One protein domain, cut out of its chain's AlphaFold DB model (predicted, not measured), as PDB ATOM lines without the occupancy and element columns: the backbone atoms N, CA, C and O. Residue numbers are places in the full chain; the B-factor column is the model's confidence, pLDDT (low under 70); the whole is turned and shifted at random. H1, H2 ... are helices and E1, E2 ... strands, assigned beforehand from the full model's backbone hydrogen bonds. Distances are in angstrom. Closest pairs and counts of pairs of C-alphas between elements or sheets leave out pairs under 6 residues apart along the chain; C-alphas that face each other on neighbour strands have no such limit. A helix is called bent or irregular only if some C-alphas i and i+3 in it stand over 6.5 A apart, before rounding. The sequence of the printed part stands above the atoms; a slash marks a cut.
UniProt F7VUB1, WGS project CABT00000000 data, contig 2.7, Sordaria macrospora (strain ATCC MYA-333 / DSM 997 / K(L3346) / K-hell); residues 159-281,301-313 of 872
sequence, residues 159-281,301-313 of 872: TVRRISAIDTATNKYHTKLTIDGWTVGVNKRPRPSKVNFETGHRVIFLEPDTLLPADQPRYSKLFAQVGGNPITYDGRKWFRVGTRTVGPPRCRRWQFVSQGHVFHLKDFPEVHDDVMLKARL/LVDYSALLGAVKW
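AT A GLANCE: This is residues 159 to 281 and 301 to 313 of the 872 residues of an uncharacterized protein of Sordaria macrospora (strain ATCC MYA-333 / DSM 997 / K(L3346) / K-hell) (UniProt F7VUB1). A five-stranded sheet, E3 E2 E1 E4 E10, curls like part of a barrel and folds back on itself, with the hairpin of E8 and E9 facing it. Next to it a small sheet, E5 E7 E6, has H1 over one face; H1 also reaches E10 and E3, and residues 276 to 281 of H2 stick out. The printed part has 136 residues, with three named helices and ten named strands in the order E1 E2 E3 E4 E5 H1 E6 E7 E8 E9 E10 H2 H3. The three sheets are antiparallel and the class is mixed, helices and strands. The whole is compact, with a radius of gyration of the C-alphas of 15.0 A and spans of 45 by 40 by 28 A.

HOW THE PARTS SIT: E1, residues 159 to 167, bends by 60 degrees at residue 164; it pairs through residues 163 to 167 with E2, residues 174 to 179, N 164 to O 178 being 2.8 A, and through residues 159 to 162 with E4, residues 202 to 206, N 161 to O 203 being 3.1 A. E3, residues 182 to 187, completes a meander E1 E2 E3, each strand the antiparallel neighbour of the one before, with N 177 and O 184 2.8 A apart. With E4 back beside E1, these four are a Greek key. E10, residues 261 to 264, pairs with E4, N 204 to O 263 being 2.9 A. In this folded sheet, bent back into two leaves, E3 E2 face E4 E10 with E1 as the hinge. E5, residues 210 to 213, H1, residues 217 to 226, and E6, residues 230 to 233, form a split strand-helix-strand unit with a right-handed crossover; E7, residues 236 to 241, lies between the two strands. N 212 and O 239 are 3.0 A apart, N 231 and O 238 2.8 A. H1 is on one face of this sheet, two layers, helix over strands, at a height of 9.7 A; the closest C-alphas of H1 and E7 are those of Phe 223 and Phe 239, 7.2 A. E8, residues 243 to 246, and E9, residues 256 to 259, are a hairpin, N 244 to O 258 being 2.9 A, and make a sandwich, two sheets face to face, with the five-stranded sheet. H2, residues 269 to 281, only grazes that sheet; H3, residues 305 to 308, only grazes E5 E7 E6. Every O i to N i+4 pair is within hydrogen-bond range in H2, 3 of 6 in H1, with 4 of 7 O i to N i+3 pairs; H3 is too short for such a pair.

IN THESE COORDINATES: E1 begins at C-alpha 159, (-19.056, 12.788, -0.926), and is 21.9 A long. E3 is 16.7 A, H1 15.2 A. H2, 17.9 A, ends at C-alpha 281, (-32.426, 2.492, -10.816).

THE WHOLE: The C-alphas farthest apart, those of Arg 250 and Leu 281, are 51.7 A apart. Residues 282 to 300 are not printed, with 17.6 A between C-alphas 281 and 301. The link E3 to E4 is long; its residues 189 to 195 have pLDDT under 70.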
ATOM      1  N   THR A 159     -18.589  14.185  -0.910       95.88
ATOM      2  CA  THR A 159     -19.056  12.788  -0.926       95.88
ATOM      3  C   THR A 159     -20.353  12.596  -0.153       95.88
ATOM      4  O   THR A 159     -20.589  13.233   0.872       95.88
ATOM      5  N   VAL A 160     -21.188  11.665  -0.617       94.75
ATOM      6  CA  VAL A 160     -22.339  11.174   0.156       94.75
ATOM      7  C   VAL A 160     -21.863  10.057   1.080       94.75
ATOM      8  O   VAL A 160     -21.266   9.080   0.621       94.75
ATOM      9  N   ARG A 161     -22.112  10.216   2.385       94.44
ATOM     10  CA  ARG A 161     -21.673   9.295   3.449       94.44
ATOM     11  C   ARG A 161     -22.748   9.128   4.520       94.44
ATOM     12  O   ARG A 161     -23.773   9.808   4.480       94.44
ATOM     13  N   ARG A 162     -22.515   8.238   5.491       93.31
ATOM     14  CA  ARG A 162     -23.393   8.033   6.654       93.31
ATOM     15  C   ARG A 162     -22.762   8.482   7.957       93.31
ATOM     16  O   ARG A 162     -21.569   8.302   8.182       93.31
ATOM     17  N   ILE A 163     -23.615   8.963   8.853       94.56
ATOM     18  CA  ILE A 163     -23.260   9.202  10.251       94.56
ATOM     19  C   ILE A 163     -23.176   7.854  10.975       94.56
ATOM     20  O   ILE A 163     -24.174   7.142  11.078       94.56
ATOM     21  N   SER A 164     -21.987   7.497  11.462       93.38
ATOM     22  CA  SER A 164     -21.712   6.236  12.160       93.38
ATOM     23  C   SER A 164     -21.936   6.325  13.672       93.38
ATOM     24  O   SER A 164     -22.297   5.324  14.288       93.38
ATOM     25  N   ALA A 165     -21.773   7.511  14.266       94.00
ATOM     26  CA  ALA A 165     -22.077   7.779  15.671       94.00
ATOM     27  C   ALA A 165     -22.386   9.266  15.917       94.00
ATOM     28  O   ALA A 165     -21.956  10.140  15.158       94.00
ATOM     29  N   ILE A 166     -23.104   9.549  17.009       93.81
ATOM     30  CA  ILE A 166     -23.474  10.900  17.450       93.81
ATOM     31  C   ILE A 166     -23.217  11.033  18.952       93.81
ATOM     32  O   ILE A 166     -23.768  10.283  19.753       93.81
ATOM     33  N   ASP A 167     -22.429  12.033  19.332       91.06
ATOM     34  CA  ASP A 167     -22.142  12.402  20.714       91.06
ATOM     35  C   ASP A 167     -22.605  13.845  20.973       91.06
ATOM     36  O   ASP A 167     -22.113  14.828  20.411       91.06
ATOM     37  N   THR A 168     -23.601  13.971  21.849       86.50
ATOM     38  CA  THR A 168     -24.159  15.256  22.285       86.50
ATOM     39  C   THR A 168     -23.620  15.717  23.643       86.50
ATOM     40  O   THR A 168     -23.957  16.827  24.061       86.50
ATOM     41  N   ALA A 169     -22.781  14.924  24.315       81.38
ATOM     42  CA  ALA A 169     -22.309  15.151  25.679       81.38
ATOM     43  C   ALA A 169     -20.947  15.866  25.744       81.38
ATOM     44  O   ALA A 169     -20.757  16.715  26.618       81.38
ATOM     45  N   THR A 170     -20.025  15.592  24.811       82.00
ATOM     46  CA  THR A 170     -18.659  16.166  24.811       82.00
ATOM     47  C   THR A 170     -18.621  17.696  24.716       82.00
ATOM     48  O   THR A 170     -17.662  18.320  25.171       82.00
ATOM     49  N   ASN A 171     -19.661  18.352  24.190       82.69
ATOM     50  CA  ASN A 171     -19.704  19.812  24.132       82.69
ATOM     51  C   ASN A 171     -21.115  20.393  24.325       82.69
ATOM     52  O   ASN A 171     -22.099  19.886  23.794       82.69
ATOM     53  N   LYS A 172     -21.229  21.515  25.049       81.56
ATOM     54  CA  LYS A 172     -22.512  22.211  25.285       81.56
ATOM     55  C   LYS A 172     -23.054  22.932  24.038       81.56
ATOM     56  O   LYS A 172     -24.266  23.093  23.910       81.56
ATOM     57  N   TYR A 173     -22.165  23.369  23.148       83.44
ATOM     58  CA  TYR A 173     -22.454  24.221  21.989       83.44
ATOM     59  C   TYR A 173     -22.448  23.451  20.664       83.44
ATOM     60  O   TYR A 173     -23.161  23.844  19.749       83.44
ATOM     61  N   HIS A 174     -21.711  22.339  20.593       87.44
ATOM     62  CA  HIS A 174     -21.595  21.486  19.409       87.44
ATOM     63  C   HIS A 174     -22.092  20.060  19.679       87.44
ATOM     64  O   HIS A 174     -22.024  19.573  20.810       87.44
ATOM     65  N   THR A 175     -22.564  19.384  18.637       89.94
ATOM     66  CA  THR A 175     -22.694  17.921  18.567       89.94
ATOM     67  C   THR A 175     -21.471  17.371  17.831       89.94
ATOM     68  O   THR A 175     -21.122  17.902  16.776       89.94
ATOM     69  N   LYS A 176     -20.830  16.328  18.372       93.00
ATOM     70  CA  LYS A 176     -19.771  15.561  17.703       93.00
ATOM     71  C   LYS A 176     -20.443  14.483  16.844       93.00
ATOM     72  O   LYS A 176     -21.135  13.618  17.374       93.00
ATOM     73  N   LEU A 177     -20.270  14.546  15.528       94.88
ATOM     74  CA  LEU A 177     -20.662  13.494  14.587       94.88
ATOM     75  C   LEU A 177     -19.429  12.677  14.205       94.88
ATOM     76  O   LEU A 177     -18.352  13.246  14.029       94.88
ATOM     77  N   THR A 178     -19.597  11.367  14.032       95.06
ATOM     78  CA  THR A 178     -18.588  10.498  13.405       95.06
ATOM     79  C   THR A 178     -19.085  10.065  12.029       95.06
ATOM     80  O   THR A 178     -20.254   9.699  11.889       95.06
ATOM     81  N   ILE A 179     -18.221  10.131  11.014       94.31
ATOM     82  CA  ILE A 179     -18.497   9.720   9.627       94.31
ATOM     83  C   ILE A 179     -17.265   8.968   9.130       94.31
ATOM     84  O   ILE A 179     -16.191   9.551   9.036       94.31
ATOM     85  N   ASP A 180     -17.391   7.675   8.835       92.94
ATOM     86  CA  ASP A 180     -16.237   6.776   8.666       92.94
ATOM     87  C   ASP A 180     -15.249   6.900   9.844       92.94
ATOM     88  O   ASP A 180     -15.629   6.566  10.968       92.94
ATOM     89  N   GLY A 181     -14.016   7.369   9.606       93.62
ATOM     90  CA  GLY A 181     -13.040   7.730  10.642       93.62
ATOM     91  C   GLY A 181     -12.927   9.237  10.931       93.62
ATOM     92  O   GLY A 181     -12.046   9.636  11.688       93.62
ATOM     93  N   TRP A 182     -13.762  10.084  10.323       96.31
ATOM     94  CA  TRP A 182     -13.785  11.536  10.530       96.31
ATOM     95  C   TRP A 182     -14.623  11.940  11.746       96.31
ATOM     96  O   TRP A 182     -15.658  11.335  12.033       96.31
ATOM     97  N   THR A 183     -14.223  13.035  12.399       95.75
ATOM     98  CA  THR A 183     -15.001  13.724  13.439       95.75
ATOM     99  C   THR A 183     -15.432  15.109  12.953       95.75
ATOM    100  O   THR A 183     -14.589  15.899  12.535       95.75
ATOM    101  N   VAL A 184     -16.723  15.443  13.071       95.12
ATOM    102  CA  VAL A 184     -17.287  16.740  12.644       95.12
ATOM    103  C   VAL A 184     -18.089  17.399  13.768       95.12
ATOM    104  O   VAL A 184     -18.921  16.758  14.407       95.12
ATOM    105  N   GLY A 185     -17.859  18.690  14.013       92.19
ATOM    106  CA  GLY A 185     -18.579  19.493  15.003       92.19
ATOM    107  C   GLY A 185     -19.692  20.344  14.387       92.19
ATOM    108  O   GLY A 185     -19.410  21.300  13.666       92.19
ATOM    109  N   VAL A 186     -20.950  20.044  14.727       89.50
ATOM    110  CA  VAL A 186     -22.143  20.778  14.256       89.50
ATOM    111  C   VAL A 186     -22.715  21.668  15.362       89.50
ATOM    112  O   VAL A 186     -22.868  21.220  16.498       89.50
ATOM    113  N   ASN A 187     -23.062  22.916  15.037       84.06
ATOM    114  CA  ASN A 187     -23.621  23.896  15.975       84.06
ATOM    115  C   ASN A 187     -25.008  23.495  16.520       84.06
ATOM    116  O   ASN A 187     -25.903  23.111  15.774       84.06
ATOM    117  N   LYS A 188     -25.221  23.663  17.832       79.12
ATOM    118  CA  LYS A 188     -26.510  23.443  18.532       79.12
ATOM    119  C   LYS A 188     -27.357  24.717  18.694       79.12
ATOM    120  O   LYS A 188     -28.352  24.709  19.428       79.12
ATOM    121  N   ARG A 189     -26.929  25.845  18.117       69.44
ATOM    122  CA  ARG A 189     -27.584  27.160  18.229       69.44
ATOM    123  C   ARG A 189     -27.397  27.990  16.947       69.44
ATOM    124  O   ARG A 189     -26.327  27.874  16.358       69.44
ATOM    125  N   PRO A 190     -28.352  28.878  16.598       52.16
ATOM    126  CA  PRO A 190     -29.657  29.079  17.243       52.16
ATOM    127  C   PRO A 190     -30.594  27.863  17.108       52.16
ATOM    128  O   PRO A 190     -30.474  27.071  16.182       52.16
ATOM    129  N   ARG A 191     -31.507  27.677  18.069       47.25
ATOM    130  CA  ARG A 191     -32.538  26.622  18.004       47.25
ATOM    131  C   ARG A 191     -33.747  27.115  17.187       47.25
ATOM    132  O   ARG A 191     -34.100  28.277  17.365       47.25
ATOM    133  N   PRO A 192     -34.521  26.229  16.535       45.78
ATOM    134  CA  PRO A 192     -34.108  24.962  15.941       45.78
ATOM    135  C   PRO A 192     -34.702  24.806  14.526       45.78
ATOM    136  O   PRO A 192     -35.843  24.370  14.361       45.78
ATOM    137  N   SER A 193     -33.917  25.086  13.484       40.78
ATOM    138  CA  SER A 193     -34.173  24.443  12.191       40.78
ATOM    139  C   SER A 193     -34.009  22.921  12.357       40.78
ATOM    140  O   SER A 193     -33.272  22.457  13.231       40.78
ATOM    141  N   LYS A 194     -34.732  22.122  11.559       45.81
ATOM    142  CA  LYS A 194     -34.737  20.650  11.659       45.81
ATOM    143  C   LYS A 194     -33.403  20.049  11.181       45.81
ATOM    144  O   LYS A 194     -33.323  19.537  10.063       45.81
ATOM    145  N   VAL A 195     -32.395  20.108  12.050       53.34
ATOM    146  CA  VAL A 195     -31.072  19.470  11.917       53.34
ATOM    147  C   VAL A 195     -30.931  18.370  12.979       53.34
ATOM    148  O   VAL A 195     -29.957  18.280  13.726       53.34
ATOM    149  N   ASN A 196     -31.957  17.517  13.060       72.38
ATOM    150  CA  ASN A 196     -31.840  16.221  13.717       72.38
ATOM    151  C   ASN A 196     -31.029  15.314  12.787       72.38
ATOM    152  O   ASN A 196     -31.543  14.732  11.829       72.38
ATOM    153  N   PHE A 197     -29.729  15.243  13.048       86.56
ATOM    154  CA  PHE A 197     -28.912  14.142  12.570       86.56
ATOM    155  C   PHE A 197     -29.171  12.914  13.445       86.56
ATOM    156  O   PHE A 197     -29.252  13.028  14.667       86.56
ATOM    157  N   GLU A 198     -29.287  11.750  12.812       89.62
ATOM    158  CA  GLU A 198     -29.520  10.458  13.456       89.62
ATOM    159  C   GLU A 198     -28.527   9.444  12.875       89.62
ATOM    160  O   GLU A 198     -28.072   9.583  11.733       89.62
ATOM    161  N   THR A 199     -28.132   8.444  13.662       92.75
ATOM    162  CA  THR A 199     -27.168   7.430  13.216       92.75
ATOM    163  C   THR A 199     -27.728   6.659  12.016       92.75
ATOM    164  O   THR A 199     -28.870   6.212  12.031       92.75
ATOM    165  N   GLY A 200     -26.927   6.509  10.961       90.25
ATOM    166  CA  GLY A 200     -27.329   5.888   9.696       90.25
ATOM    167  C   GLY A 200     -27.898   6.850   8.642       90.25
ATOM    168  O   GLY A 200     -27.982   6.449   7.475       90.25
ATOM    169  N   HIS A 201     -28.222   8.106   8.996       91.06
ATOM    170  CA  HIS A 201     -28.616   9.136   8.024       91.06
ATOM    171  C   HIS A 201     -27.521   9.358   6.973       91.06
ATOM    172  O   HIS A 201     -26.343   9.505   7.312       91.06
ATOM    173  N   ARG A 202     -27.932   9.427   5.698       91.38
ATOM    174  CA  ARG A 202     -27.080   9.884   4.593       91.38
ATOM    175  C   ARG A 202     -26.968  11.410   4.609       91.38
ATOM    176  O   ARG A 202     -27.969  12.110   4.774       91.38
ATOM    177  N   VAL A 203     -25.755  11.907   4.412       93.12
ATOM    178  CA  VAL A 203     -25.389  13.328   4.458       93.12
ATOM    179  C   VAL A 203     -24.391  13.672   3.357       93.12
ATOM    180  O   VAL A 203     -23.664  12.799   2.880       93.12
ATOM    181  N   ILE A 204     -24.342  14.952   2.988       94.88
ATOM    182  CA  ILE A 204     -23.222  15.525   2.240       94.88
ATOM    183  C   ILE A 204     -22.087  15.745   3.235       94.88
ATOM    184  O   ILE A 204     -22.267  16.453   4.227       94.88
ATOM    185  N   PHE A 205     -20.933  15.145   2.966       96.44
ATOM    186  CA  PHE A 205     -19.688  15.400   3.676       96.44
ATOM    187  C   PHE A 205     -18.710  16.124   2.749       96.44
ATOM    188  O   PHE A 205     -18.404  15.637   1.656       96.44
ATOM    189  N   LEU A 206     -18.239  17.282   3.208       96.81
ATOM    190  CA  LEU A 206     -17.148  18.037   2.602       96.81
ATOM    191  C   LEU A 206     -15.873  17.741   3.391       96.81
ATOM    192  O   LEU A 206     -15.841  17.968   4.604       96.81
ATOM    193  N   GLU A 207     -14.829  17.260   2.723       96.38
ATOM    194  CA  GLU A 207     -13.526  17.068   3.360       96.38
ATOM    195  C   GLU A 207     -12.858  18.406   3.732       96.38
ATOM    196  O   GLU A 207     -13.162  19.439   3.127       96.38
ATOM    197  N   PRO A 208     -11.898  18.406   4.678       95.50
ATOM    198  CA  PRO A 208     -10.941  19.500   4.810       95.50
ATOM    199  C   PRO A 208     -10.283  19.860   3.473       95.50
ATOM    200  O   PRO A 208     -10.101  19.001   2.604       95.50
ATOM    201  N   ASP A 209      -9.881  21.119   3.334       93.81
ATOM    202  CA  ASP A 209      -9.231  21.680   2.149       93.81
ATOM    203  C   ASP A 209     -10.158  21.735   0.903       93.81
ATOM    204  O   ASP A 209      -9.694  21.906  -0.223       93.81
ATOM    205  N   THR A 210     -11.484  21.649   1.096       95.88
ATOM    206  CA  THR A 210     -12.501  21.927   0.056       95.88
ATOM    207  C   THR A 210     -12.790  23.429  -0.042       95.88
ATOM    208  O   THR A 210     -13.071  24.061   0.977       95.88
ATOM    209  N   LEU A 211     -12.818  23.981  -1.257       94.62
ATOM    210  CA  LEU A 211     -13.425  25.275  -1.580       94.62
ATOM    211  C   LEU A 211     -14.773  25.068  -2.280       94.62
ATOM    212  O   LEU A 211     -14.864  24.267  -3.211       94.62
ATOM    213  N   LEU A 212     -15.799  25.825  -1.881       95.00
ATOM    214  CA  LEU A 212     -17.072  25.945  -2.607       95.00
ATOM    215  C   LEU A 212     -17.283  27.390  -3.111       95.00
ATOM    216  O   LEU A 212     -17.080  28.315  -2.321       95.00
ATOM    217  N   PRO A 213     -17.691  27.611  -4.379       93.56
ATOM    218  CA  PRO A 213     -17.875  28.951  -4.954       93.56
ATOM    219  C   PRO A 213     -18.833  29.845  -4.144       93.56
ATOM    220  O   PRO A 213     -20.003  29.512  -3.978       93.56
ATOM    221  N   ALA A 214     -18.365  30.986  -3.622       91.94
ATOM    222  CA  ALA A 214     -19.193  31.852  -2.768       91.94
ATOM    223  C   ALA A 214     -20.164  32.764  -3.548       91.94
ATOM    224  O   ALA A 214     -20.937  33.503  -2.938       91.94
ATOM    225  N   ASP A 215     -20.148  32.694  -4.879       86.69
ATOM    226  CA  ASP A 215     -21.108  33.344  -5.775       86.69
ATOM    227  C   ASP A 215     -22.523  32.743  -5.664       86.69
ATOM    228  O   ASP A 215     -23.507  33.441  -5.902       86.69
ATOM    229  N   GLN A 216     -22.654  31.476  -5.248       84.38
ATOM    230  CA  GLN A 216     -23.943  30.805  -5.074       84.38
ATOM    231  C   GLN A 216     -24.622  31.200  -3.742       84.38
ATOM    232  O   GLN A 216     -24.222  30.701  -2.682       84.38
ATOM    233  N   PRO A 217     -25.742  31.963  -3.735       84.06
ATOM    234  CA  PRO A 217     -26.342  32.483  -2.493       84.06
ATOM    235  C   PRO A 217     -26.887  31.405  -1.540       84.06
ATOM    236  O   PRO A 217     -27.204  31.681  -0.379       84.06
ATOM    237  N   ARG A 218     -27.021  30.164  -2.028       85.38
ATOM    238  CA  ARG A 218     -27.382  28.992  -1.222       85.38
ATOM    239  C   ARG A 218     -26.262  28.596  -0.257       85.38
ATOM    240  O   ARG A 218     -26.555  28.322   0.904       85.38
ATOM    241  N   TYR A 219     -24.998  28.631  -0.687       89.25
ATOM    242  CA  TYR A 219     -23.876  28.238   0.167       89.25
ATOM    243  C   TYR A 219     -23.673  29.247   1.298       89.25
ATOM    244  O   TYR A 219     -23.486  28.822   2.432       89.25
ATOM    245  N   SER A 220     -23.864  30.547   1.062       87.31
ATOM    246  CA  SER A 220     -23.801  31.572   2.118       87.31
ATOM    247  C   SER A 220     -24.779  31.297   3.268       87.31
ATOM    248  O   SER A 220     -24.430  31.448   4.437       87.31
ATOM    249  N   LYS A 221     -25.985  30.794   2.963       85.50
ATOM    250  CA  LYS A 221     -26.973  30.374   3.975       85.50
ATOM    251  C   LYS A 221     -26.587  29.086   4.712       85.50
ATOM    252  O   LYS A 221     -27.055  28.881   5.830       85.50
ATOM    253  N   LEU A 222     -25.772  28.216   4.114       87.62
ATOM    254  CA  LEU A 222     -25.270  26.986   4.739       87.62
ATOM    255  C   LEU A 222     -24.026  27.257   5.595       87.62
ATOM    256  O   LEU A 222     -23.984  26.865   6.760       87.62
ATOM    257  N   PHE A 223     -23.051  27.997   5.066       88.88
ATOM    258  CA  PHE A 223     -21.812  28.326   5.769       88.88
ATOM    259  C   PHE A 223     -22.036  29.252   6.973       88.88
ATOM    260  O   PHE A 223     -21.428  29.031   8.020       88.88
ATOM    261  N   ALA A 224     -23.028  30.149   6.923       84.81
ATOM    262  CA  ALA A 224     -23.475  30.902   8.099       84.81
ATOM    263  C   ALA A 224     -23.941  30.006   9.272       84.81
ATOM    264  O   ALA A 224     -23.781  30.381  10.433       84.81
ATOM    265  N   GLN A 225     -24.479  28.802   9.016       79.56
ATOM    266  CA  GLN A 225     -24.915  27.874  10.076       79.56
ATOM    267  C   GLN A 225     -23.739  27.152  10.749       79.56
ATOM    268  O   GLN A 225     -23.796  26.834  11.939       79.56
ATOM    269  N   VAL A 226     -22.659  26.902  10.004       81.69
ATOM    270  CA  VAL A 226     -21.418  26.290  10.513       81.69
ATOM    271  C   VAL A 226     -20.369  27.322  10.939       81.69
ATOM    272  O   VAL A 226     -19.338  26.925  11.483       81.69
ATOM    273  N   GLY A 227     -20.641  28.620  10.773       75.88
ATOM    274  CA  GLY A 227     -19.750  29.718  11.153       75.88
ATOM    275  C   GLY A 227     -18.526  29.843  10.245       75.88
ATOM    276  O   GLY A 227     -17.417  29.961  10.757       75.88
ATOM    277  N   GLY A 228     -18.716  29.723   8.929       81.25
ATOM    278  CA  GLY A 228     -17.681  29.970   7.923       81.25
ATOM    279  C   GLY A 228     -17.959  31.250   7.134       81.25
ATOM    280  O   GLY A 228     -19.062  31.422   6.612       81.25
ATOM    281  N   ASN A 229     -16.950  32.113   7.034       85.25
ATOM    282  CA  ASN A 229     -16.938  33.279   6.152       85.25
ATOM    283  C   ASN A 229     -16.395  32.888   4.758       85.25
ATOM    284  O   ASN A 229     -15.750  31.842   4.628       85.25
ATOM    285  N   PRO A 230     -16.660  33.680   3.704       89.88
ATOM    286  CA  PRO A 230     -16.012  33.498   2.413       89.88
ATOM    287  C   PRO A 230     -14.630  34.173   2.397       89.88
ATOM    288  O   PRO A 230     -14.533  35.373   2.647       89.88
ATOM    289  N   ILE A 231     -13.588  33.425   2.036       88.62
ATOM    290  CA  ILE A 231     -12.236  33.947   1.777       88.62
ATOM    291  C   ILE A 231     -12.088  34.360   0.306       88.62
ATOM    292  O   ILE A 231     -12.839  33.882  -0.547       88.62
ATOM    293  N   THR A 232     -11.098  35.194  -0.013       86.00
ATOM    294  CA  THR A 232     -10.667  35.437  -1.400       86.00
ATOM    295  C   THR A 232      -9.507  34.497  -1.740       86.00
ATOM    296  O   THR A 232      -8.539  34.439  -0.998       86.00
ATOM    297  N   TYR A 233      -9.597  33.762  -2.851       84.31
ATOM    298  CA  TYR A 233      -8.554  32.861  -3.360       84.31
ATOM    299  C   TYR A 233      -8.632  32.811  -4.897       84.31
ATOM    300  O   TYR A 233      -9.728  32.721  -5.458       84.31
ATOM    301  N   ASP A 234      -7.490  32.920  -5.583       80.38
ATOM    302  CA  ASP A 234      -7.392  33.072  -7.052       80.38
ATOM    303  C   ASP A 234      -8.349  34.151  -7.621       80.38
ATOM    304  O   ASP A 234      -9.138  33.923  -8.540       80.38
ATOM    305  N   GLY A 235      -8.365  35.329  -6.984       81.94
ATOM    306  CA  GLY A 235      -9.198  36.475  -7.384       81.94
ATOM    307  C   GLY A 235     -10.717  36.270  -7.261       81.94
ATOM    308  O   GLY A 235     -11.487  37.094  -7.751       81.94
ATOM    309  N   ARG A 236     -11.175  35.184  -6.626       86.94
ATOM    310  CA  ARG A 236     -12.596  34.829  -6.461       86.94
ATOM    311  C   ARG A 236     -12.923  34.585  -4.994       86.94
ATOM    312  O   ARG A 236     -12.041  34.247  -4.214       86.94
ATOM    313  N   LYS A 237     -14.197  34.719  -4.610       91.50
ATOM    314  CA  LYS A 237     -14.641  34.416  -3.239       91.50
ATOM    315  C   LYS A 237     -15.094  32.957  -3.109       91.50
ATOM    316  O   LYS A 237     -15.849  32.459  -3.947       91.50
ATOM    317  N   TRP A 238     -14.654  32.288  -2.047       93.56
ATOM    318  CA  TRP A 238     -14.884  30.865  -1.786       93.56
ATOM    319  C   TRP A 238     -15.181  30.601  -0.314       93.56
ATOM    320  O   TRP A 238     -14.581  31.201   0.572       93.56
ATOM    321  N   PHE A 239     -16.030  29.620  -0.034       94.81
ATOM    322  CA  PHE A 239     -16.160  29.051   1.303       94.81
ATOM    323  C   PHE A 239     -15.146  27.916   1.493       94.81
ATOM    324  O   PHE A 239     -15.283  26.855   0.876       94.81
ATOM    325  N   ARG A 240     -14.131  28.139   2.340       93.94
ATOM    326  CA  ARG A 240     -13.097  27.149   2.693       93.94
ATOM    327  C   ARG A 240     -13.569  26.241   3.828       93.94
ATOM    328  O   ARG A 240     -14.036  26.704   4.866       93.94
ATOM    329  N   VAL A 241     -13.405  24.934   3.652       95.25
ATOM    330  CA  VAL A 241     -13.684  23.914   4.669       95.25
ATOM    331  C   VAL A 241     -12.378  23.543   5.372       95.25
ATOM    332  O   VAL A 241     -11.585  22.771   4.843       95.25
ATOM    333  N   GLY A 242     -12.150  24.101   6.561       93.06
ATOM    334  CA  GLY A 242     -10.951  23.843   7.368       93.06
ATOM    335  C   GLY A 242     -11.118  22.771   8.452       93.06
ATOM    336  O   GLY A 242     -12.219  22.315   8.783       93.06
ATOM    337  N   THR A 243      -9.989  22.409   9.051       94.69
ATOM    338  CA  THR A 243      -9.852  21.721  10.337       94.69
ATOM    339  C   THR A 243      -9.884  22.744  11.469       94.69
ATOM    340  O   THR A 243      -9.201  23.761  11.418       94.69
ATOM    341  N   ARG A 244     -10.654  22.496  12.532       91.00
ATOM    342  CA  ARG A 244     -10.779  23.446  13.651       91.00
ATOM    343  C   ARG A 244     -11.008  22.765  14.992       91.00
ATOM    344  O   ARG A 244     -11.818  21.844  15.096       91.00
ATOM    345  N   THR A 245     -10.360  23.254  16.047       91.56
ATOM    346  CA  THR A 245     -10.664  22.823  17.422       91.56
ATOM    347  C   THR A 245     -11.936  23.518  17.904       91.56
ATOM    348  O   THR A 245     -11.950  24.728  18.113       91.56
ATOM    349  N   VAL A 246     -13.016  22.759  18.103       89.56
ATOM    350  CA  VAL A 246     -14.306  23.290  18.563       89.56
ATOM    351  C   VAL A 246     -14.487  23.103  20.067       89.56
ATOM    352  O   VAL A 246     -14.375  22.000  20.601       89.56
ATOM    353  N   GLY A 247     -14.828  24.186  20.768       86.00
ATOM    354  CA  GLY A 247     -15.243  24.143  22.169       86.00
ATOM    355  C   GLY A 247     -14.827  25.361  22.998       86.00
ATOM    356  O   GLY A 247     -14.202  26.279  22.482       86.00
ATOM    357  N   PRO A 248     -15.195  25.406  24.292       82.88
ATOM    358  CA  PRO A 248     -14.850  26.522  25.174       82.88
ATOM    359  C   PRO A 248     -13.318  26.622  25.360       82.88
ATOM    360  O   PRO A 248     -12.728  25.680  25.896       82.88
ATOM    361  N   PRO A 249     -12.651  27.743  25.002       79.31
ATOM    362  CA  PRO A 249     -11.180  27.828  24.965       79.31
ATOM    363  C   PRO A 249     -10.468  27.486  26.283       79.31
ATOM    364  O   PRO A 249      -9.416  26.854  26.288       79.31
ATOM    365  N   ARG A 250     -11.075  27.824  27.428       82.75
ATOM    366  CA  ARG A 250     -10.520  27.592  28.778       82.75
ATOM    367  C   ARG A 250     -10.720  26.158  29.306       82.75
ATOM    368  O   ARG A 250     -10.631  25.938  30.510       82.75
ATOM    369  N   CYS A 251     -11.091  25.194  28.458       81.88
ATOM    370  CA  CYS A 251     -11.710  23.939  28.899       81.88
ATOM    371  C   CYS A 251     -11.411  22.744  27.967       81.88
ATOM    372  O   CYS A 251     -12.335  22.138  27.426       81.88
ATOM    373  N   ARG A 252     -10.126  22.362  27.835       82.62
ATOM    374  CA  ARG A 252      -9.641  21.263  26.960       82.62
ATOM    375  C   ARG A 252     -10.450  19.955  27.036       82.62
ATOM    376  O   ARG A 252     -10.715  19.369  26.000       82.62
ATOM    377  N   ARG A 253     -10.933  19.543  28.221       84.75
ATOM    378  CA  ARG A 253     -11.833  18.372  28.408       84.75
ATOM    379  C   ARG A 253     -13.059  18.368  27.476       84.75
ATOM    380  O   ARG A 253     -13.581  17.306  27.170       84.75
ATOM    381  N   TRP A 254     -13.564  19.545  27.119       86.25
ATOM    382  CA  TRP A 254     -14.787  19.729  26.333       86.25
ATOM    383  C   TRP A 254     -14.481  20.259  24.922       86.25
ATOM    384  O   TRP A 254     -15.364  20.822  24.273       86.25
ATOM    385  N   GLN A 255     -13.228  20.155  24.476       90.38
ATOM    386  CA  GLN A 255     -12.786  20.493  23.124       90.38
ATOM    387  C   GLN A 255     -12.593  19.211  22.313       90.38
ATOM    388  O   GLN A 255     -12.218  18.178  22.864       90.38
ATOM    389  N   PHE A 256     -12.822  19.287  21.006       92.19
ATOM    390  CA  PHE A 256     -12.444  18.237  20.063       92.19
ATOM    391  C   PHE A 256     -12.086  18.849  18.708       92.19
ATOM    392  O   PHE A 256     -12.506  19.966  18.398       92.19
ATOM    393  N   VAL A 257     -11.310  18.127  17.904       93.69
ATOM    394  CA  VAL A 257     -10.983  18.545  16.537       93.69
ATOM    395  C   VAL A 257     -12.153  18.193  15.619       93.69
ATOM    396  O   VAL A 257     -12.657  17.073  15.636       93.69
ATOM    397  N   SER A 258     -12.610  19.171  14.843       94.88
ATOM    398  CA  SER A 258     -13.618  19.034  13.796       94.88
ATOM    399  C   SER A 258     -12.928  19.147  12.442       94.88
ATOM    400  O   SER A 258     -12.360  20.195  12.137       94.88
ATOM    401  N   GLN A 259     -13.015  18.104  11.624       95.69
ATOM    402  CA  GLN A 259     -12.454  18.036  10.275       95.69
ATOM    403  C   GLN A 259     -13.575  17.910   9.248       95.69
ATOM    404  O   GLN A 259     -14.334  16.943   9.275       95.69
ATOM    405  N   GLY A 260     -13.667  18.865   8.324       95.38
ATOM    406  CA  GLY A 260     -14.705  18.857   7.297       95.38
ATOM    407  C   GLY A 260     -16.029  19.468   7.762       95.38
ATOM    408  O   GLY A 260     -16.162  19.943   8.897       95.38
ATOM    409  N   HIS A 261     -17.023  19.467   6.876       94.62
ATOM    410  CA  HIS A 261     -18.379  19.977   7.122       94.62
ATOM    411  C   HIS A 261     -19.449  18.976   6.671       94.62
ATOM    412  O   HIS A 261     -19.211  18.136   5.804       94.62
ATOM    413  N   VAL A 262     -20.632  19.056   7.292       93.88
ATOM    414  CA  VAL A 262     -21.736  18.102   7.111       93.88
ATOM    415  C   VAL A 262     -23.054  18.841   6.934       93.88
ATOM    416  O   VAL A 262     -23.424  19.662   7.772       93.88
ATOM    417  N   PHE A 263     -23.779  18.485   5.876       92.88
ATOM    418  CA  PHE A 263     -25.091  19.030   5.524       92.88
ATOM    419  C   PHE A 263     -26.056  17.893   5.146       92.88
ATOM    420  O   PHE A 263     -25.635  16.774   4.837       92.88
ATOM    421  N   HIS A 264     -27.366  18.135   5.172       90.06
ATOM    422  CA  HIS A 264     -28.329  17.138   4.700       90.06
ATOM    423  C   HIS A 264     -28.313  17.050   3.167       90.06
ATOM    424  O   HIS A 264     -28.064  18.040   2.487       90.06
ATOM    425  N   LEU A 265     -28.690  15.893   2.608       90.19
ATOM    426  CA  LEU A 265     -28.877  15.741   1.153       90.19
ATOM    427  C   LEU A 265     -29.812  16.817   0.571       90.19
ATOM    428  O   LEU A 265     -29.495  17.417  -0.447       90.19
ATOM    429  N   LYS A 266     -30.918  17.121   1.266       89.38
ATOM    430  CA  LYS A 266     -31.912  18.147   0.888       89.38
ATOM    431  C   LYS A 266     -31.343  19.562   0.698       89.38
ATOM    432  O   LYS A 266     -32.001  20.389   0.080       89.38
ATOM    433  N   ASP A 267     -30.165  19.837   1.254       89.81
ATOM    434  CA  ASP A 267     -29.522  21.147   1.184       89.81
ATOM    435  C   ASP A 267     -28.783  21.330  -0.170       89.81
ATOM    436  O   ASP A 267     -28.425  22.449  -0.535       89.81
ATOM    437  N   PHE A 268     -28.612  20.235  -0.931       92.69
ATOM    438  CA  PHE A 268     -27.970  20.133  -2.249       92.69
ATOM    439  C   PHE A 268     -28.871  19.309  -3.199       92.69
ATOM    440  O   PHE A 268     -28.619  18.116  -3.405       92.69
ATOM    441  N   PRO A 269     -29.965  19.889  -3.737       92.44
ATOM    442  CA  PRO A 269     -31.006  19.143  -4.455       92.44
ATOM    443  C   PRO A 269     -30.476  18.346  -5.654       92.44
ATOM    444  O   PRO A 269     -30.836  17.188  -5.813       92.44
ATOM    445  N   GLU A 270     -29.533  18.887  -6.422       92.56
ATOM    446  CA  GLU A 270     -28.893  18.196  -7.549       92.56
ATOM    447  C   GLU A 270     -28.135  16.918  -7.146       92.56
ATOM    448  O   GLU A 270     -28.081  15.960  -7.918       92.56
ATOM    449  N   VAL A 271     -27.599  16.857  -5.919       93.44
ATOM    450  CA  VAL A 271     -27.004  15.631  -5.357       93.44
ATOM    451  C   VAL A 271     -28.090  14.724  -4.780       93.44
ATOM    452  O   VAL A 271     -28.016  13.503  -4.908       93.44
ATOM    453  N   HIS A 272     -29.122  15.296  -4.154       92.56
ATOM    454  CA  HIS A 272     -30.260  14.541  -3.628       92.56
ATOM    455  C   HIS A 272     -30.986  13.761  -4.734       92.56
ATOM    456  O   HIS A 272     -31.300  12.581  -4.536       92.56
ATOM    457  N   ASP A 273     -31.238  14.402  -5.872       91.50
ATOM    458  CA  ASP A 273     -31.977  13.836  -6.997       91.50
ATOM    459  C   ASP A 273     -31.165  12.749  -7.702       91.50
ATOM    460  O   ASP A 273     -31.701  11.673  -7.962       91.50
ATOM    461  N   ASP A 274     -29.859  12.950  -7.912       90.94
ATOM    462  CA  ASP A 274     -28.962  11.913  -8.439       90.94
ATOM    463  C   ASP A 274     -28.871  10.690  -7.501       90.94
ATOM    464  O   ASP A 274     -29.020   9.548  -7.952       90.94
ATOM    465  N   VAL A 275     -28.730  10.902  -6.184       89.19
ATOM    466  CA  VAL A 275     -28.734   9.815  -5.186       89.19
ATOM    467  C   VAL A 275     -30.055   9.044  -5.209       89.19
ATOM    468  O   VAL A 275     -30.046   7.811  -5.131       89.19
ATOM    469  N   MET A 276     -31.194   9.733  -5.328       86.50
ATOM    470  CA  MET A 276     -32.508   9.085  -5.380       86.50
ATOM    471  C   MET A 276     -32.774   8.407  -6.726       86.50
ATOM    472  O   MET A 276     -33.363   7.325  -6.747       86.50
ATOM    473  N   LEU A 277     -32.286   8.964  -7.836       85.56
ATOM    474  CA  LEU A 277     -32.333   8.344  -9.158       85.56
ATOM    475  C   LEU A 277     -31.511   7.050  -9.179       85.56
ATOM    476  O   LEU A 277     -32.038   6.008  -9.565       85.56
ATOM    477  N   LYS A 278     -30.272   7.069  -8.673       84.81
ATOM    478  CA  LYS A 278     -29.425   5.871  -8.529       84.81
ATOM    479  C   LYS A 278     -30.052   4.835  -7.593       84.81
ATOM    480  O   LYS A 278     -30.086   3.652  -7.929       84.81
ATOM    481  N   ALA A 279     -30.631   5.265  -6.470       82.12
ATOM    482  CA  ALA A 279     -31.359   4.378  -5.559       82.12
ATOM    483  C   ALA A 279     -32.643   3.788  -6.169       82.12
ATOM    484  O   ALA A 279     -33.040   2.682  -5.796       82.12
ATOM    485  N   ARG A 280     -33.283   4.486  -7.116       81.06
ATOM    486  CA  ARG A 280     -34.433   3.984  -7.879       81.06
ATOM    487  C   ARG A 280     -33.991   2.999  -8.960       81.06
ATOM    488  O   ARG A 280     -34.539   1.904  -9.020       81.06
ATOM    489  N   LEU A 281     -32.977   3.344  -9.755       80.50
ATOM    490  CA  LEU A 281     -32.426   2.492 -10.816       80.50
ATOM    491  C   LEU A 281     -31.899   1.160 -10.267       80.50
ATOM    492  O   LEU A 281     -32.236   0.115 -10.816       80.50
ATOM    493  N   LEU A 301     -19.454   7.284  -1.149       71.25
ATOM    494  CA  LEU A 301     -18.201   7.672  -1.830       71.25
ATOM    495  C   LEU A 301     -18.303   7.920  -3.358       71.25
ATOM    496  O   LEU A 301     -17.267   7.943  -4.030       71.25
ATOM    497  N   VAL A 302     -19.486   8.178  -3.931       85.94
ATOM    498  CA  VAL A 302     -19.558   8.924  -5.208       85.94
ATOM    499  C   VAL A 302     -19.017  10.340  -4.973       85.94
ATOM    500  O   VAL A 302     -19.318  10.944  -3.942       85.94
ATOM    501  N   ASP A 303     -18.197  10.836  -5.901       92.44
ATOM    502  CA  ASP A 303     -17.630  12.187  -5.857       92.44
ATOM    503  C   ASP A 303     -18.545  13.180  -6.583       92.44
ATOM    504  O   ASP A 303     -18.880  12.978  -7.751       92.44
ATOM    505  N   TYR A 304     -18.933  14.246  -5.888       94.94
ATOM    506  CA  TYR A 304     -19.792  15.311  -6.408       94.94
ATOM    507  C   TYR A 304     -19.048  16.642  -6.578       94.94
ATOM    508  O   TYR A 304     -19.679  17.647  -6.908       94.94
ATOM    509  N   SER A 305     -17.719  16.677  -6.397       94.38
ATOM    510  CA  SER A 305     -16.929  17.911  -6.490       94.38
ATOM    511  C   SER A 305     -17.169  18.674  -7.792       94.38
ATOM    512  O   SER A 305     -17.487  19.860  -7.757       94.38
ATOM    513  N   ALA A 306     -17.119  17.982  -8.934       92.75
ATOM    514  CA  ALA A 306     -17.354  18.592 -10.242       92.75
ATOM    515  C   ALA A 306     -18.788  19.133 -10.419       92.75
ATOM    516  O   ALA A 306     -18.967  20.156 -11.074       92.75
ATOM    517  N   LEU A 307     -19.798  18.492  -9.816       93.62
ATOM    518  CA  LEU A 307     -21.198  18.935  -9.887       93.62
ATOM    519  C   LEU A 307     -21.438  20.209  -9.061       93.62
ATOM    520  O   LEU A 307     -22.227  21.060  -9.458       93.62
ATOM    521  N   LEU A 308     -20.747  20.351  -7.926       93.56
ATOM    522  CA  LEU A 308     -20.889  21.506  -7.031       93.56
ATOM    523  C   LEU A 308     -19.973  22.691  -7.370       93.56
ATOM    524  O   LEU A 308     -20.066  23.731  -6.710       93.56
ATOM    525  N   GLY A 309     -19.078  22.534  -8.352       92.56
ATOM    526  CA  GLY A 309     -17.996  23.484  -8.638       92.56
ATOM    527  C   GLY A 309     -16.894  23.500  -7.569       92.56
ATOM    528  O   GLY A 309     -16.181  24.491  -7.444       92.56
ATOM    529  N   ALA A 310     -16.778  22.437  -6.768       93.62
ATOM    530  CA  ALA A 310     -15.857  22.370  -5.641       93.62
ATOM    531  C   ALA A 310     -14.429  22.016  -6.082       93.62
ATOM    532  O   ALA A 310     -14.220  21.036  -6.803       93.62
ATOM    533  N   VAL A 311     -13.444  22.763  -5.584       93.19
ATOM    534  CA  VAL A 311     -12.009  22.571  -5.872       93.19
ATOM    535  C   VAL A 311     -11.207  22.403  -4.578       93.19
ATOM    536  O   VAL A 311     -11.729  22.644  -3.489       93.19
ATOM    537  N   LYS A 312      -9.945  21.961  -4.668       91.88
ATOM    538  CA  LYS A 312      -9.047  21.894  -3.504       91.88
ATOM    539  C   LYS A 312      -8.434  23.279  -3.263       91.88
ATOM    540  O   LYS A 312      -7.910  23.866  -4.203       91.88
ATOM    541  N   TRP A 313      -8.451  23.759  -2.023       91.75
ATOM    542  CA  TRP A 313      -7.600  24.871  -1.583       91.75
ATOM    543  C   TRP A 313      -6.144  24.405  -1.509       91.75
ATOM    544  O   TRP A 313      -5.886  23.322  -0.976       91.75
TER     545      TRP A 313